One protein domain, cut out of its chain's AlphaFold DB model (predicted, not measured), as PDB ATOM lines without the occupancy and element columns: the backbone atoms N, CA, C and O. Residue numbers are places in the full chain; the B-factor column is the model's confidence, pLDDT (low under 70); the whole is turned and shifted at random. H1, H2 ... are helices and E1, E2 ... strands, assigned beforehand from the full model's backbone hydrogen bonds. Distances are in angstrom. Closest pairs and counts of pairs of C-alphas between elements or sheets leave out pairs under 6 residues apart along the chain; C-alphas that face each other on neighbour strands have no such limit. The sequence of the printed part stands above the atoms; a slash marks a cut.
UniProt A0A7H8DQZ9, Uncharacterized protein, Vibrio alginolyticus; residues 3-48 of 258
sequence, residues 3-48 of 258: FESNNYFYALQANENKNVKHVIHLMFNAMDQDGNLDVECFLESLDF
ATOM      1  N   PHE A   3      94.900 137.394 124.889       51.91
ATOM      2  CA  PHE A   3      94.799 138.840 124.898       51.91
ATOM      3  C   PHE A   3      93.508 139.217 124.171       51.91
ATOM      4  O   PHE A   3      93.065 138.491 123.273       51.91
ATOM      5  N   GLU A   4      92.921 140.331 124.583       45.25
ATOM      6  CA  GLU A   4      91.747 140.923 123.956       45.25
ATOM      7  C   GLU A   4      92.124 142.299 123.428       45.25
ATOM      8  O   GLU A   4      92.865 143.042 124.073       45.25
ATOM      9  N   SER A   5      91.674 142.587 122.215       57.53
ATOM     10  CA  SER A   5      92.037 143.788 121.486       57.53
ATOM     11  C   SER A   5      91.034 144.007 120.357       57.53
ATOM     12  O   SER A   5      90.853 143.104 119.545       57.53
ATOM     13  N   ASN A   6      90.341 145.151 120.338       55.62
ATOM     14  CA  ASN A   6      89.317 145.495 119.337       55.62
ATOM     15  C   ASN A   6      88.365 144.332 118.982       55.62
ATOM     16  O   ASN A   6      88.094 144.073 117.814       55.62
ATOM     17  N   ASN A   7      87.857 143.616 119.994       54.69
ATOM     18  CA  ASN A   7      86.974 142.444 119.861       54.69
ATOM     19  C   ASN A   7      87.623 141.166 119.279       54.69
ATOM     20  O   ASN A   7      86.939 140.159 119.081       54.69
ATOM     21  N   TYR A   8      88.937 141.151 119.043       49.88
ATOM     22  CA  TYR A   8      89.687 139.953 118.672       49.88
ATOM     23  C   TYR A   8      90.254 139.249 119.905       49.88
ATOM     24  O   TYR A   8      91.039 139.807 120.674       49.88
ATOM     25  N   PHE A   9      89.925 137.962 120.039       53.75
ATOM     26  CA  PHE A   9      90.523 137.071 121.029       53.75
ATOM     27  C   PHE A   9      91.620 136.231 120.387       53.75
ATOM     28  O   PHE A   9      91.349 135.251 119.686       53.75
ATOM     29  N   TYR A  10      92.871 136.543 120.690       54.88
ATOM     30  CA  TYR A  10      94.013 135.774 120.206       54.88
ATOM     31  C   TYR A  10      94.844 135.260 121.378       54.88
ATOM     32  O   TYR A  10      94.745 135.744 122.505       54.88
ATOM     33  N   ALA A  11      95.639 134.217 121.149       55.62
ATOM     34  CA  ALA A  11      96.591 133.773 122.154       55.62
ATOM     35  C   ALA A  11      97.915 133.394 121.533       55.62
ATOM     36  O   ALA A  11      97.984 132.776 120.473       55.62
ATOM     37  N   LEU A  12      98.956 133.743 122.269       62.56
ATOM     38  CA  LEU A  12     100.328 133.432 121.924       62.56
ATOM     39  C   LEU A  12     100.874 132.396 122.888       62.56
ATOM     40  O   LEU A  12     100.439 132.309 124.048       62.56
ATOM     41  N   GLN A  13     101.828 131.602 122.404       57.84
ATOM     42  CA  GLN A  13     102.476 130.603 123.237       57.84
ATOM     43  C   GLN A  13     103.097 131.280 124.465       57.84
ATOM     44  O   GLN A  13     103.640 132.384 124.397       57.84
ATOM     45  N   ALA A  14     102.973 130.643 125.631       56.47
ATOM     46  CA  ALA A  14     103.440 131.237 126.881       56.47
ATOM     47  C   ALA A  14     104.957 131.501 126.871       56.47
ATOM     48  O   ALA A  14     105.399 132.492 127.438       56.47
ATOM     49  N   ASN A  15     105.731 130.676 126.169       54.56
ATOM     50  CA  ASN A  15     107.182 130.779 125.996       54.56
ATOM     51  C   ASN A  15     107.623 131.698 124.841       54.56
ATOM     52  O   ASN A  15     108.823 131.831 124.623       54.56
ATOM     53  N   GLU A  16     106.693 132.316 124.109       68.00
ATOM     54  CA  GLU A  16     107.038 133.219 123.009       68.00
ATOM     55  C   GLU A  16     107.770 134.470 123.530       68.00
ATOM     56  O   GLU A  16     107.508 134.931 124.654       68.00
ATOM     57  N   ASN A  17     108.683 135.013 122.717       76.50
ATOM     58  CA  ASN A  17     109.457 136.203 123.067       76.50
ATOM     59  C   ASN A  17     108.509 137.374 123.391       76.50
ATOM     60  O   ASN A  17     107.507 137.575 122.704       76.50
ATOM     61  N   LYS A  18     108.809 138.152 124.441       77.06
ATOM     62  CA  LYS A  18     107.958 139.282 124.852       77.06
ATOM     63  C   LYS A  18     107.749 140.293 123.722       77.06
ATOM     64  O   LYS A  18     106.619 140.708 123.513       77.06
ATOM     65  N   ASN A  19     108.784 140.586 122.937       79.88
ATOM     66  CA  ASN A  19     108.696 141.492 121.791       79.88
ATOM     67  C   ASN A  19     107.761 140.933 120.718       79.88
ATOM     68  O   ASN A  19     106.945 141.664 120.177       79.88
ATOM     69  N   VAL A  20     107.817 139.625 120.444       78.69
ATOM     70  CA  VAL A  20     106.883 138.982 119.505       78.69
ATOM     71  C   VAL A  20     105.454 139.078 120.035       78.69
ATOM     72  O   VAL A  20     104.537 139.397 119.281       78.69
ATOM     73  N   LYS A  21     105.251 138.862 121.341       77.12
ATOM     74  CA  LYS A  21     103.928 139.021 121.953       77.12
ATOM     75  C   LYS A  21     103.398 140.442 121.854       77.12
ATOM     76  O   LYS A  21     102.222 140.616 121.547       77.12
ATOM     77  N   HIS A  22     104.267 141.415 122.081       81.25
ATOM     78  CA  HIS A  22     103.939 142.822 121.987       81.25
ATOM     79  C   HIS A  22     103.580 143.237 120.561       81.25
ATOM     80  O   HIS A  22     102.492 143.756 120.342       81.25
ATOM     81  N   VAL A  23     104.420 142.906 119.580       84.81
ATOM     82  CA  VAL A  23     104.172 143.219 118.164       84.81
ATOM     83  C   VAL A  23     102.843 142.632 117.693       84.81
ATOM     84  O   VAL A  23     102.058 143.313 117.043       84.81
ATOM     85  N   ILE A  24     102.546 141.383 118.056       81.44
ATOM     86  CA  ILE A  24     101.259 140.784 117.704       81.44
ATOM     87  C   ILE A  24     100.102 141.485 118.432       81.44
ATOM     88  O   ILE A  24      99.058 141.689 117.824       81.44
ATOM     89  N   HIS A  25     100.265 141.893 119.695       80.44
ATOM     90  CA  HIS A  25      99.239 142.670 120.400       80.44
ATOM     91  C   HIS A  25      98.923 143.996 119.725       80.44
ATOM     92  O   HIS A  25      97.755 144.297 119.497       80.44
ATOM     93  N   LEU A  26      99.954 144.732 119.325       84.88
ATOM     94  CA  LEU A  26      99.785 145.960 118.559       84.88
ATOM     95  C   LEU A  26      99.094 145.707 117.219       84.88
ATOM     96  O   LEU A  26      98.216 146.469 116.834       84.88
ATOM     97  N   MET A  27      99.437 144.611 116.539       82.81
ATOM     98  CA  MET A  27      98.795 144.232 115.278       82.81
ATOM     99  C   MET A  27      97.291 143.993 115.460       82.81
ATOM    100  O   MET A  27      96.506 144.435 114.631       82.81
ATOM    101  N   PHE A  28      96.876 143.325 116.542       80.81
ATOM    102  CA  PHE A  28      95.452 143.158 116.847       80.81
ATOM    103  C   PHE A  28      94.786 144.484 117.258       80.81
ATOM    104  O   PHE A  28      93.661 144.731 116.831       80.81
ATOM    105  N   ASN A  29      95.484 145.370 117.985       80.19
ATOM    106  CA  ASN A  29      94.955 146.694 118.378       80.19
ATOM    107  C   ASN A  29      94.770 147.627 117.184       80.19
ATOM    108  O   ASN A  29      93.962 148.547 117.242       80.19
ATOM    109  N   ALA A  30      95.524 147.401 116.117       85.25
ATOM    110  CA  ALA A  30      95.420 148.160 114.888       85.25
ATOM    111  C   ALA A  30      94.372 147.590 113.918       85.25
ATOM    112  O   ALA A  30      94.154 148.176 112.863       85.25
ATOM    113  N   MET A  31      93.721 146.459 114.223       81.56
ATOM    114  CA  MET A  31      92.623 145.959 113.392       81.56
ATOM    115  C   MET A  31      91.304 146.647 113.743       81.56
ATOM    116  O   MET A  31      90.938 146.740 114.915       81.56
ATOM    117  N   ASP A  32      90.574 147.098 112.725       79.06
ATOM    118  CA  ASP A  32      89.210 147.600 112.876       79.06
ATOM    119  C   ASP A  32      88.185 146.453 113.030       79.06
ATOM    120  O   ASP A  32      88.505 145.257 112.973       79.06
ATOM    121  N   GLN A  33      86.918 146.821 113.245       73.38
ATOM    122  CA  GLN A  33      85.820 145.860 113.415       73.38
ATOM    123  C   GLN A  33      85.521 145.039 112.148       73.38
ATOM    124  O   GLN A  33      84.897 143.983 112.252       73.38
ATOM    125  N   ASP A  34      85.985 145.490 110.980       78.88
ATOM    126  CA  ASP A  34      85.839 144.809 109.692       78.88
ATOM    127  C   ASP A  34      87.069 143.934 109.352       78.88
ATOM    128  O   ASP A  34      87.081 143.232 108.339       78.88
ATOM    129  N   GLY A  35      88.096 143.940 110.212       72.25
ATOM    130  CA  GLY A  35      89.330 143.169 110.051       72.25
ATOM    131  C   GLY A  35      90.372 143.823 109.152       72.25
ATOM    132  O   GLY A  35      91.338 143.160 108.766       72.25
ATOM    133  N   ASN A  36      90.213 145.105 108.822       81.31
ATOM    134  CA  ASN A  36      91.244 145.862 108.127       81.31
ATOM    135  C   ASN A  36      92.296 146.335 109.130       81.31
ATOM    136  O   ASN A  36      91.973 146.836 110.205       81.31
ATOM    137  N   LEU A  37      93.566 146.183 108.764       85.31
ATOM    138  CA  LEU A  37      94.687 146.660 109.565       85.31
ATOM    139  C   LEU A  37      94.957 148.138 109.259       85.31
ATOM    140  O   LEU A  37      95.325 148.475 108.131       85.31
ATOM    141  N   ASP A  38      94.850 148.992 110.271       88.31
ATOM    142  CA  ASP A  38      95.362 150.358 110.240       88.31
ATOM    143  C   ASP A  38      96.893 150.329 110.363       88.31
ATOM    144  O   ASP A  38      97.477 150.207 111.441       88.31
ATOM    145  N   VAL A  39      97.555 150.380 109.208       86.75
ATOM    146  CA  VAL A  39      99.014 150.290 109.117       86.75
ATOM    147  C   VAL A  39      99.694 151.488 109.781       86.75
ATOM    148  O   VAL A  39     100.746 151.305 110.386       86.75
ATOM    149  N   GLU A  40      99.118 152.690 109.695       87.50
ATOM    150  CA  GLU A  40      99.711 153.881 110.313       87.50
ATOM    151  C   GLU A  40      99.629 153.775 111.835       87.50
ATOM    152  O   GLU A  40     100.657 153.875 112.503       87.50
ATOM    153  N   CYS A  41      98.459 153.419 112.373       84.19
ATOM    154  CA  CYS A  41      98.287 153.175 113.804       84.19
ATOM    155  C   CYS A  41      99.219 152.067 114.322       84.19
ATOM    156  O   CYS A  41      99.830 152.217 115.382       84.19
ATOM    157  N   PHE A  42      99.381 150.966 113.577       87.56
ATOM    158  CA  PHE A  42     100.304 149.889 113.947       87.56
ATOM    159  C   PHE A  42     101.763 150.359 113.997       87.56
ATOM    160  O   PHE A  42     102.471 150.049 114.955       87.56
ATOM    161  N   LEU A  43     102.212 151.098 112.976       86.50
ATOM    162  CA  LEU A  43     103.584 151.598 112.892       86.50
ATOM    163  C   LEU A  43     103.881 152.631 113.979       86.50
ATOM    164  O   LEU A  43     104.925 152.538 114.613       86.50
ATOM    165  N   GLU A  44     102.956 153.555 114.238       86.75
ATOM    166  CA  GLU A  44     103.070 154.498 115.356       86.75
ATOM    167  C   GLU A  44     103.115 153.758 116.696       86.75
ATOM    168  O   GLU A  44     103.892 154.109 117.580       86.75
ATOM    169  N   SER A  45     102.325 152.689 116.829       82.94
ATOM    170  CA  SER A  45     102.266 151.881 118.046       82.94
ATOM    171  C   SER A  45     103.564 151.111 118.336       82.94
ATOM    172  O   SER A  45     103.854 150.844 119.500       82.94
ATOM    173  N   LEU A  46     104.345 150.750 117.308       82.62
ATOM    174  CA  LEU A  46     105.609 150.007 117.457       82.62
ATOM    175  C   LEU A  46     106.698 150.796 118.193       82.62
ATOM    176  O   LEU A  46     107.603 150.181 118.757       82.62
ATOM    177  N   ASP A  47     106.613 152.126 118.175       77.56
ATOM    178  CA  ASP A  47     107.579 153.015 118.825       77.56
ATOM    179  C   ASP A  47     107.277 153.233 120.321       77.56
ATOM    180  O   ASP A  47     108.068 153.866 121.027       77.56
ATOM    181  N   PHE A  48     106.155 152.714 120.835       77.75
ATOM    182  CA  PHE A  48     105.827 152.803 122.255       77.75
ATOM    183  C   PHE A  48     106.470 151.665 123.049       77.75
ATOM    184  O   PHE A  48     106.279 150.484 122.763       77.75
TER     185      PHE A  48
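AT A GLANCE: This is residues 3 to 48 of the 258 residues of an uncharacterized protein of Vibrio alginolyticus (UniProt A0A7H8DQZ9). Picture a flat little slab with helix H1 through its middle: a two-strand hairpin, E1 and E2, lies along one side of H1, and the shorter helix H2 folds back along the other side. The loop between the two helices swings out at one end of the slab, while at the opposite end residues 14 to 19, where the chain turns into H1, stick out free. The printed part has 46 residues, with two named strands followed by two named helices in the order E1, E2, H1, H2; the sheet has the order E1 - E2 and is antiparallel, and the class is mixed, helices and strands. The whole is compact, with a radius of gyration of the C-alphas of 10.6 A, and spans 29 by 23 by 11 A.

IN THESE COORDINATES: Start at C-alpha 3, at (94.799, 138.840, 124.898), where strand E1 begins; it covers residues 3 to 5 and is 6.6 A long from first to last C-alpha. Next comes strand E2, residues 8 to 11, 9.9 A long. Find C-alpha 18 at (107.958, 139.282, 124.852); from there helix H1 runs through residues 18 to 29 over 16.3 A. Helix H2, residues 39 to 46, covers 10.6 A and ends at C-alpha 46, at (105.609, 150.007, 117.457).

HOW THE PARTS SIT: Begin with the hairpin of E1 and E2, antiparallel neighbours with 156 degrees between their directions. Look at N 3 and O 10, 2.9 A apart, and at N 8 and O 5, 2.8 A apart; both pairs are within hydrogen-bond range. From E1 to H1 the closest C-alphas are those of Ser 5 and Asn 29, 5.2 A apart. From E2 to H1 they are those of Tyr 8 and Phe 28, 6.8 A apart. H1 and H2 touch, with the C-alphas of Met 27 and Phe 42 the closest at 6.0 A. These two helices form a helical hairpin, running opposite ways at a shallow tilt of 33 degrees, only just short of steep. H2 is apart from both E1 and E2. In H1 and H2 every O i to N i+4 pair is within hydrogen-bond range.

THE WHOLE: The two C-alphas farthest apart are those of Asn 15 and Asp 34, 30.3 A, and the printed part has no cut. The link from E1 to E2 is tight; those from E2 to H1 and from H1 to H2 are short, with 6 and 9 residues. Check the B-factor column: the mean pLDDT of the printed part is 73.7, and residues 3 to 16 are under 70 in this model.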